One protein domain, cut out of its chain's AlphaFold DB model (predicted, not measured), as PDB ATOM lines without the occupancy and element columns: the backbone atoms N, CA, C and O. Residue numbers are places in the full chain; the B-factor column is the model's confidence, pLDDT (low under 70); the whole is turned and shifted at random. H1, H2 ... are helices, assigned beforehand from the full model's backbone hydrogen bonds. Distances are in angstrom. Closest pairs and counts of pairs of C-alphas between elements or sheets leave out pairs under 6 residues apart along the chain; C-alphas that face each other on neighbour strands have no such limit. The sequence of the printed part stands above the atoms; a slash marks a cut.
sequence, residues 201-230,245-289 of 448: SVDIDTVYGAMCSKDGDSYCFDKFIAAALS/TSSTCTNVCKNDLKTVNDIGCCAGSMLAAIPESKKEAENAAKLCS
ATOM      1  N   SER A 201     194.500 212.751 205.457       48.00
ATOM      2  CA  SER A 201     193.312 211.985 205.056       48.00
ATOM      3  C   SER A 201     192.529 212.597 203.886       48.00
ATOM      4  O   SER A 201     191.737 211.891 203.257       48.00
ATOM      5  N   VAL A 202     192.751 213.877 203.554       55.19
ATOM      6  CA  VAL A 202     191.932 214.605 202.573       55.19
ATOM      7  C   VAL A 202     192.699 214.846 201.272       55.19
ATOM      8  O   VAL A 202     193.635 215.640 201.209       55.19
ATOM      9  N   ASP A 203     192.264 214.176 200.201       64.75
ATOM     10  CA  ASP A 203     192.749 214.422 198.841       64.75
ATOM     11  C   ASP A 203     192.279 215.814 198.381       64.75
ATOM     12  O   ASP A 203     191.137 216.003 197.951       64.75
ATOM     13  N   ILE A 204     193.167 216.799 198.509       63.75
ATOM     14  CA  ILE A 204     192.927 218.205 198.176       63.75
ATOM     15  C   ILE A 204     192.428 218.387 196.737       63.75
ATOM     16  O   ILE A 204     191.546 219.208 196.491       63.75
ATOM     17  N   ASP A 205     192.892 217.561 195.798       64.12
ATOM     18  CA  ASP A 205     192.414 217.558 194.415       64.12
ATOM     19  C   ASP A 205     190.935 217.149 194.338       64.12
ATOM     20  O   ASP A 205     190.157 217.710 193.561       64.12
ATOM     21  N   THR A 206     190.516 216.209 195.184       67.88
ATOM     22  CA  THR A 206     189.115 215.787 195.291       67.88
ATOM     23  C   THR A 206     188.251 216.882 195.936       67.88
ATOM     24  O   THR A 206     187.135 217.127 195.469       67.88
ATOM     25  N   VAL A 207     188.771 217.611 196.929       73.50
ATOM     26  CA  VAL A 207     188.090 218.778 197.525       73.50
ATOM     27  C   VAL A 207     187.915 219.905 196.511       73.50
ATOM     28  O   VAL A 207     186.805 220.406 196.337       73.50
ATOM     29  N   TYR A 208     188.964 220.273 195.775       73.94
ATOM     30  CA  TYR A 208     188.850 221.297 194.734       73.94
ATOM     31  C   TYR A 208     187.926 220.866 193.595       73.94
ATOM     32  O   TYR A 208     187.147 221.681 193.102       73.94
ATOM     33  N   GLY A 209     187.924 219.583 193.226       73.31
ATOM     34  CA  GLY A 209     186.937 219.030 192.300       73.31
ATOM     35  C   GLY A 209     185.493 219.238 192.782       73.31
ATOM     36  O   GLY A 209     184.623 219.626 191.996       73.31
ATOM     37  N   ALA A 210     185.237 219.053 194.081       76.25
ATOM     38  CA  ALA A 210     183.936 219.334 194.683       76.25
ATOM     39  C   ALA A 210     183.607 220.839 194.699       76.25
ATOM     40  O   ALA A 210     182.498 221.215 194.323       76.25
ATOM     41  N   MET A 211     184.564 221.711 195.033       79.62
ATOM     42  CA  MET A 211     184.379 223.172 194.982       79.62
ATOM     43  C   MET A 211     184.113 223.687 193.560       79.62
ATOM     44  O   MET A 211     183.354 224.639 193.376       79.62
ATOM     45  N   CYS A 212     184.691 223.032 192.554       79.62
ATOM     46  CA  CYS A 212     184.510 223.364 191.145       79.62
ATOM     47  C   CYS A 212     183.319 222.685 190.478       79.62
ATOM     48  O   CYS A 212     183.048 222.944 189.302       79.62
ATOM     49  N   SER A 213     182.568 221.871 191.221       80.25
ATOM     50  CA  SER A 213     181.243 221.432 190.792       80.25
ATOM     51  C   SER A 213     180.302 222.633 190.659       80.25
ATOM     52  O   SER A 213     180.530 223.686 191.259       80.25
ATOM     53  N   LYS A 214     179.245 222.485 189.857       77.31
ATOM     54  CA  LYS A 214     178.235 223.532 189.673       77.31
ATOM     55  C   LYS A 214     176.867 223.115 190.190       77.31
ATOM     56  O   LYS A 214     176.446 221.977 189.980       77.31
ATOM     57  N   ASP A 215     176.174 224.079 190.780       80.44
ATOM     58  CA  ASP A 215     174.745 224.028 191.071       80.44
ATOM     59  C   ASP A 215     174.043 225.127 190.262       80.44
ATOM     60  O   ASP A 215     174.151 226.315 190.577       80.44
ATOM     61  N   GLY A 216     173.395 224.735 189.162       79.25
ATOM     62  CA  GLY A 216     172.966 225.673 188.125       79.25
ATOM     63  C   GLY A 216     174.170 226.363 187.475       79.25
ATOM     64  O   GLY A 216     175.099 225.699 187.013       79.25
ATOM     65  N   ASP A 217     174.163 227.697 187.462       75.69
ATOM     66  CA  ASP A 217     175.221 228.505 186.844       75.69
ATOM     67  C   ASP A 217     176.402 228.802 187.784       75.69
ATOM     68  O   ASP A 217     177.506 229.105 187.309       75.69
ATOM     69  N   SER A 218     176.193 228.659 189.097       80.31
ATOM     70  CA  SER A 218     177.160 229.014 190.142       80.31
ATOM     71  C   SER A 218     178.091 227.859 190.491       80.31
ATOM     72  O   SER A 218     177.671 226.697 190.560       80.31
ATOM     73  N   TYR A 219     179.356 228.177 190.768       84.12
ATOM     74  CA  TYR A 219     180.282 227.199 191.326       84.12
ATOM     75  C   TYR A 219     179.957 226.933 192.792       84.12
ATOM     76  O   TYR A 219     179.503 227.813 193.529       84.12
ATOM     77  N   CYS A 220     180.240 225.715 193.236       84.62
ATOM     78  CA  CYS A 220     180.076 225.347 194.630       84.62
ATOM     79  C   CYS A 220     180.956 226.180 195.555       84.62
ATOM     80  O   CYS A 220     180.505 226.537 196.639       84.62
ATOM     81  N   PHE A 221     182.150 226.570 195.101       85.00
ATOM     82  CA  PHE A 221     183.001 227.537 195.787       85.00
ATOM     83  C   PHE A 221     182.227 228.803 196.192       85.00
ATOM     84  O   PHE A 221     182.226 229.176 197.363       85.00
ATOM     85  N   ASP A 222     181.502 229.415 195.252       83.75
ATOM     86  CA  ASP A 222     180.766 230.658 195.498       83.75
ATOM     87  C   ASP A 222     179.660 230.453 196.541       83.75
ATOM     88  O   ASP A 222     179.454 231.293 197.419       83.75
ATOM     89  N   LYS A 223     178.984 229.297 196.499       83.19
ATOM     90  CA  LYS A 223     177.972 228.928 197.498       83.19
ATOM     91  C   LYS A 223     178.566 228.707 198.887       83.19
ATOM     92  O   LYS A 223     177.951 229.122 199.865       83.19
ATOM     93  N   PHE A 224     179.746 228.094 198.993       81.06
ATOM     94  CA  PHE A 224     180.421 227.906 200.279       81.06
ATOM     95  C   PHE A 224     180.859 229.229 200.899       81.06
ATOM     96  O   PHE A 224     180.636 229.437 202.090       81.06
ATOM     97  N   ILE A 225     181.417 230.141 200.102       78.69
ATOM     98  CA  ILE A 225     181.783 231.478 200.582       78.69
ATOM     99  C   ILE A 225     180.538 232.254 201.017       78.69
ATOM    100  O   ILE A 225     180.522 232.812 202.112       78.69
ATOM    101  N   ALA A 226     179.469 232.242 200.216       77.19
ATOM    102  CA  ALA A 226     178.212 232.891 200.584       77.19
ATOM    103  C   ALA A 226     177.633 232.321 201.891       77.19
ATOM    104  O   ALA A 226     177.214 233.087 202.759       77.19
ATOM    105  N   ALA A 227     177.669 230.996 202.065       73.75
ATOM    106  CA  ALA A 227     177.236 230.343 203.294       73.75
ATOM    107  C   ALA A 227     178.093 230.772 204.495       73.75
ATOM    108  O   ALA A 227     177.532 231.223 205.489       73.75
ATOM    109  N   ALA A 228     179.424 230.731 204.377       69.62
ATOM    110  CA  ALA A 228     180.357 231.139 205.432       69.62
ATOM    111  C   ALA A 228     180.206 232.616 205.843       69.62
ATOM    112  O   ALA A 228     180.352 232.963 207.015       69.62
ATOM    113  N   LEU A 229     179.889 233.493 204.888       68.00
ATOM    114  CA  LEU A 229     179.597 234.901 205.159       68.00
ATOM    115  C   LEU A 229     178.226 235.077 205.828       68.00
ATOM    116  O   LEU A 229     178.086 235.900 206.729       68.00
ATOM    117  N   SER A 230     177.223 234.294 205.419       63.66
ATOM    118  CA  SER A 230     175.859 234.366 205.961       63.66
ATOM    119  C   SER A 230     175.717 233.788 207.370       63.66
ATOM    120  O   SER A 230     174.885 234.263 208.141       63.66
ATOM    121  N   THR A 245     176.967 211.764 217.280       71.75
ATOM    122  CA  THR A 245     176.938 210.661 218.258       71.75
ATOM    123  C   THR A 245     175.970 210.898 219.423       71.75
ATOM    124  O   THR A 245     175.705 209.975 220.197       71.75
ATOM    125  N   SER A 246     175.380 212.096 219.514       74.06
ATOM    126  CA  SER A 246     174.334 212.425 220.485       74.06
ATOM    127  C   SER A 246     173.093 211.536 220.318       74.06
ATOM    128  O   SER A 246     172.727 211.127 219.218       74.06
ATOM    129  N   SER A 247     172.387 211.282 221.422       73.12
ATOM    130  CA  SER A 247     171.088 210.595 221.425       73.12
ATOM    131  C   SER A 247     169.906 211.515 221.095       73.12
ATOM    132  O   SER A 247     168.791 211.031 220.901       73.12
ATOM    133  N   THR A 248     170.123 212.835 221.018       80.56
ATOM    134  CA  THR A 248     169.066 213.823 220.749       80.56
ATOM    135  C   THR A 248     169.472 214.842 219.688       80.56
ATOM    136  O   THR A 248     170.581 215.374 219.695       80.56
ATOM    137  N   CYS A 249     168.540 215.149 218.782       83.12
ATOM    138  CA  CYS A 249     168.720 216.191 217.775       83.12
ATOM    139  C   CYS A 249     168.559 217.584 218.404       83.12
ATOM    140  O   CYS A 249     167.439 218.050 218.649       83.12
ATOM    141  N   THR A 250     169.683 218.254 218.650       84.56
ATOM    142  CA  THR A 250     169.726 219.618 219.188       84.56
ATOM    143  C   THR A 250     169.322 220.653 218.132       84.56
ATOM    144  O   THR A 250     169.340 220.396 216.928       84.56
ATOM    145  N   ASN A 251     168.964 221.865 218.571       81.38
ATOM    146  CA  ASN A 251     168.690 222.974 217.646       81.38
ATOM    147  C   ASN A 251     169.932 223.367 216.829       81.38
ATOM    148  O   ASN A 251     169.790 223.771 215.680       81.38
ATOM    149  N   VAL A 252     171.128 223.175 217.392       79.56
ATOM    150  CA  VAL A 252     172.410 223.320 216.691       79.56
ATOM    151  C   VAL A 252     172.478 222.357 215.503       79.56
ATOM    152  O   VAL A 252     172.577 222.813 214.369       79.56
ATOM    153  N   CYS A 253     172.278 221.050 215.722       78.31
ATOM    154  CA  CYS A 253     172.261 220.069 214.631       78.31
ATOM    155  C   CYS A 253     171.209 220.376 213.559       78.31
ATOM    156  O   CYS A 253     171.461 220.184 212.370       78.31
ATOM    157  N   LYS A 254     170.031 220.883 213.946       81.88
ATOM    158  CA  LYS A 254     169.002 221.302 212.977       81.88
ATOM    159  C   LYS A 254     169.460 222.483 212.124       81.88
ATOM    160  O   LYS A 254     169.197 222.483 210.924       81.88
ATOM    161  N   ASN A 255     170.125 223.470 212.720       80.94
ATOM    162  CA  ASN A 255     170.623 224.648 212.011       80.94
ATOM    163  C   ASN A 255     171.800 224.304 211.087       80.94
ATOM    164  O   ASN A 255     171.834 224.774 209.948       80.94
ATOM    165  N   ASP A 256     172.705 223.430 211.527       79.50
ATOM    166  CA  ASP A 256     173.820 222.941 210.711       79.50
ATOM    167  C   ASP A 256     173.302 222.149 209.503       79.50
ATOM    168  O   ASP A 256     173.664 222.435 208.361       79.50
ATOM    169  N   LEU A 257     172.366 221.215 209.720       82.38
ATOM    170  CA  LEU A 257     171.738 220.454 208.634       82.38
ATOM    171  C   LEU A 257     170.914 221.339 207.698       82.38
ATOM    172  O   LEU A 257     170.898 221.102 206.491       82.38
ATOM    173  N   LYS A 258     170.250 222.376 208.223       83.94
ATOM    174  CA  LYS A 258     169.578 223.378 207.390       83.94
ATOM    175  C   LYS A 258     170.586 224.092 206.492       83.94
ATOM    176  O   LYS A 258     170.343 224.191 205.300       83.94
ATOM    177  N   THR A 259     171.730 224.512 207.029       81.00
ATOM    178  CA  THR A 259     172.800 225.155 206.248       81.00
ATOM    179  C   THR A 259     173.344 224.217 205.166       81.00
ATOM    180  O   THR A 259     173.476 224.617 204.010       81.00
ATOM    181  N   VAL A 260     173.583 222.945 205.500       82.62
ATOM    182  CA  VAL A 260     173.974 221.902 204.533       82.62
ATOM    183  C   VAL A 260     172.936 221.765 203.415       82.62
ATOM    184  O   VAL A 260     173.297 221.701 202.240       82.62
ATOM    185  N   ASN A 261     171.648 221.764 203.760       83.19
ATOM    186  CA  ASN A 261     170.558 221.684 202.792       83.19
ATOM    187  C   ASN A 261     170.406 222.956 201.943       83.19
ATOM    188  O   ASN A 261     170.142 222.842 200.747       83.19
ATOM    189  N   ASP A 262     170.635 224.139 202.518       83.38
ATOM    190  CA  ASP A 262     170.582 225.431 201.822       83.38
ATOM    191  C   ASP A 262     171.731 225.563 200.796       83.38
ATOM    192  O   ASP A 262     171.542 226.092 199.696       83.38
ATOM    193  N   ILE A 263     172.915 225.015 201.104       84.56
ATOM    194  CA  ILE A 263     174.035 224.894 200.150       84.56
ATOM    195  C   ILE A 263     173.687 223.909 199.016       84.56
ATOM    196  O   ILE A 263     174.165 224.057 197.885       84.56
ATOM    197  N   GLY A 264     172.833 222.920 199.290       87.88
ATOM    198  CA  GLY A 264     172.286 222.010 198.291       87.88
ATOM    199  C   GLY A 264     173.313 221.001 197.781       87.88
ATOM    200  O   GLY A 264     174.094 220.434 198.549       87.88
ATOM    201  N   CYS A 265     173.319 220.745 196.469       85.44
ATOM    202  CA  CYS A 265     174.135 219.666 195.906       85.44
ATOM    203  C   CYS A 265     175.643 219.853 196.133       85.44
ATOM    204  O   CYS A 265     176.395 218.879 196.168       85.44
ATOM    205  N   CYS A 266     176.074 221.099 196.340       85.75
ATOM    206  CA  CYS A 266     177.456 221.456 196.616       85.75
ATOM    207  C   CYS A 266     177.950 220.881 197.943       85.75
ATOM    208  O   CYS A 266     179.055 220.340 198.002       85.75
ATOM    209  N   ALA A 267     177.106 220.903 198.980       84.62
ATOM    210  CA  ALA A 267     177.403 220.242 200.244       84.62
ATOM    211  C   ALA A 267     177.473 218.724 200.050       84.62
ATOM    212  O   ALA A 267     178.394 218.085 200.548       84.62
ATOM    213  N   GLY A 268     176.579 218.158 199.234       83.38
ATOM    214  CA  GLY A 268     176.644 216.750 198.837       83.38
ATOM    215  C   GLY A 268     177.971 216.372 198.162       83.38
ATOM    216  O   GLY A 268     178.548 215.335 198.488       83.38
ATOM    217  N   SER A 269     178.485 217.214 197.256       81.25
ATOM    218  CA  SER A 269     179.777 216.997 196.589       81.25
ATOM    219  C   SER A 269     180.952 217.070 197.565       81.25
ATOM    220  O   SER A 269     181.844 216.228 197.494       81.25
ATOM    221  N   MET A 270     180.942 218.021 198.503       82.12
ATOM    222  CA  MET A 270     181.983 218.131 199.534       82.12
ATOM    223  C   MET A 270     181.967 216.959 200.514       82.12
ATOM    224  O   MET A 270     183.017 216.404 200.821       82.12
ATOM    225  N   LEU A 271     180.788 216.517 200.952       80.50
ATOM    226  CA  LEU A 271     180.666 215.325 201.792       80.50
ATOM    227  C   LEU A 271     181.160 214.080 201.040       80.50
ATOM    228  O   LEU A 271     181.838 213.237 201.611       80.50
ATOM    229  N   ALA A 272     180.899 213.959 199.737       77.44
ATOM    230  CA  ALA A 272     181.465 212.865 198.946       77.44
ATOM    231  C   ALA A 272     183.002 212.922 198.838       77.44
ATOM    232  O   ALA A 272     183.629 211.869 198.728       77.44
ATOM    233  N   ALA A 273     183.590 214.121 198.880       73.81
ATOM    234  CA  ALA A 273     185.035 214.330 198.852       73.81
ATOM    235  C   ALA A 273     185.727 214.026 200.193       73.81
ATOM    236  O   ALA A 273     186.907 213.684 200.187       73.81
ATOM    237  N   ILE A 274     185.005 214.123 201.319       77.38
ATOM    238  CA  ILE A 274     185.547 213.961 202.676       77.38
ATOM    239  C   ILE A 274     184.766 212.853 203.415       77.38
ATOM    240  O   ILE A 274     183.733 213.124 204.038       77.38
ATOM    241  N   PRO A 275     185.224 211.584 203.353       74.19
ATOM    242  CA  PRO A 275     184.482 210.435 203.882       74.19
ATOM    243  C   PRO A 275     184.146 210.514 205.377       74.19
ATOM    244  O   PRO A 275     183.101 210.019 205.802       74.19
ATOM    245  N   GLU A 276     185.019 211.132 206.171       73.75
ATOM    246  CA  GLU A 276     184.844 211.307 207.618       73.75
ATOM    247  C   GLU A 276     183.679 212.261 207.908       73.75
ATOM    248  O   GLU A 276     182.697 211.860 208.538       73.75
ATOM    249  N   SER A 277     183.705 213.459 207.315       76.69
ATOM    250  CA  SER A 277     182.613 214.434 207.415       76.69
ATOM    251  C   SER A 277     181.290 213.888 206.880       76.69
ATOM    252  O   SER A 277     180.227 214.191 207.420       76.69
ATOM    253  N   LYS A 278     181.321 213.035 205.845       80.94
ATOM    254  CA  LYS A 278     180.118 212.348 205.351       80.94
ATOM    255  C   LYS A 278     179.471 211.484 206.420       80.94
ATOM    256  O   LYS A 278     178.258 211.549 206.596       80.94
ATOM    257  N   LYS A 279     180.262 210.661 207.108       81.88
ATOM    258  CA  LYS A 279     179.755 209.741 208.131       81.88
ATOM    259  C   LYS A 279     179.122 210.509 209.292       81.88
ATOM    260  O   LYS A 279     178.052 210.130 209.765       81.88
ATOM    261  N   GLU A 280     179.755 211.594 209.721       78.56
ATOM    262  CA  GLU A 280     179.229 212.474 210.769       78.56
ATOM    263  C   GLU A 280     177.926 213.150 210.339       78.56
ATOM    264  O   GLU A 280     176.922 213.060 211.050       78.56
ATOM    265  N   ALA A 281     177.899 213.731 209.138       82.12
ATOM    266  CA  ALA A 281     176.701 214.352 208.582       82.12
ATOM    267  C   ALA A 281     175.555 213.341 208.412       82.12
ATOM    268  O   ALA A 281     174.399 213.673 208.671       82.12
ATOM    269  N   GLU A 282     175.842 212.101 208.002       88.12
ATOM    270  CA  GLU A 282     174.835 211.040 207.878       88.12
ATOM    271  C   GLU A 282     174.247 210.653 209.236       88.12
ATOM    272  O   GLU A 282     173.041 210.414 209.338       88.12
ATOM    273  N   ASN A 283     175.072 210.599 210.282       84.25
ATOM    274  CA  ASN A 283     174.610 210.317 211.638       84.25
ATOM    275  C   ASN A 283     173.752 211.463 212.186       84.25
ATOM    276  O   ASN A 283     172.655 211.213 212.682       84.25
ATOM    277  N   ALA A 284     174.187 212.713 212.004       82.88
ATOM    278  CA  ALA A 284     173.412 213.901 212.354       82.88
ATOM    279  C   ALA A 284     172.066 213.952 211.614       82.88
ATOM    280  O   ALA A 284     171.015 214.178 212.218       82.88
ATOM    281  N   ALA A 285     172.073 213.689 210.306       86.25
ATOM    282  CA  ALA A 285     170.871 213.670 209.482       86.25
ATOM    283  C   ALA A 285     169.883 212.593 209.953       86.25
ATOM    284  O   ALA A 285     168.700 212.886 210.125       86.25
ATOM    285  N   LYS A 286     170.365 211.379 210.260       88.62
ATOM    286  CA  LYS A 286     169.543 210.311 210.860       88.62
ATOM    287  C   LYS A 286     168.961 210.735 212.204       88.62
ATOM    288  O   LYS A 286     167.758 210.586 212.411       88.62
ATOM    289  N   LEU A 287     169.786 211.299 213.085       87.44
ATOM    290  CA  LEU A 287     169.376 211.765 214.410       87.44
ATOM    291  C   LEU A 287     168.259 212.815 214.326       87.44
ATOM    292  O   LEU A 287     167.314 212.799 215.113       87.44
ATOM    293  N   CYS A 288     168.341 213.703 213.338       86.00
ATOM    294  CA  CYS A 288     167.377 214.772 213.101       86.00
ATOM    295  C   CYS A 288     166.259 214.422 212.108       86.00
ATOM    296  O   CYS A 288     165.468 215.302 211.769       86.00
ATOM    297  N   SER A 289     166.167 213.165 211.651       89.75
ATOM    298  CA  SER A 289     165.194 212.717 210.637       89.75
ATOM    299  C   SER A 289     165.200 213.569 209.353       89.75
ATOM    300  O   SER A 289     164.155 213.861 208.774       89.75
TER     301      SER A 289
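This is residues 201 to 230 and 245 to 289 of the 448 residues of the protein "Hypothetical protein" of Guillardia theta (UniProt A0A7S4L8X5). H3, H4 and H5 follow one another as the three sides of a triangle, with the later part of H5 coming back to the earlier part of H3. H1 packs side by side on H4, and H2 sits by the corner where H3 runs into H4. The 75 printed residues hold five named helices, in the order H1 to H5, and no named strand, an all-helix class with mostly crossed packing. The whole is compact, with a radius of gyration of the C-alphas of 12.9 A and spans of 36 by 28 by 19 A.

H1, residues 204 to 211, touches H4, residues 265 to 273, at a shallow tilt of 12 degrees, opposite ways; their closest C-alphas, of Ala 210 and Ser 269, are 5.1 A apart. H2, residues 220 to 230, touches residues 259 to 263 of H3, residues 251 to 263, with the C-alphas of Lys 223 and Ile 263 closest at 6.2 A. H5, residues 275 to 287, touches H4 only at the corner, Leu 271 and Lys 278 having the closest C-alphas at 4.7 A. Residues 281 to 285 of H5 touch residues 253 to 257 of H3 at a steep tilt of 59 degrees, with the C-alphas of Cys 253 and Ala 284 closest at 6.7 A. H1 is apart from H3 and H5. In H1 to H5 every O i to N i+4 pair is within hydrogen-bond range.

H1, 10.4 A long, begins at C-alpha 204 (192.927, 218.205, 198.176). H2 is 15.1 A, H3 18.4 A and H4 12.5 A long. H5, 18.5 A, ends at C-alpha 287 (169.376, 211.765, 214.410).

Residues 231 to 244 are not printed, and C-alphas 230 and 245 are 26.7 A apart across the cut. No link printed whole is long. Residues 201 to 206 and 228 to 230 have pLDDT under 70.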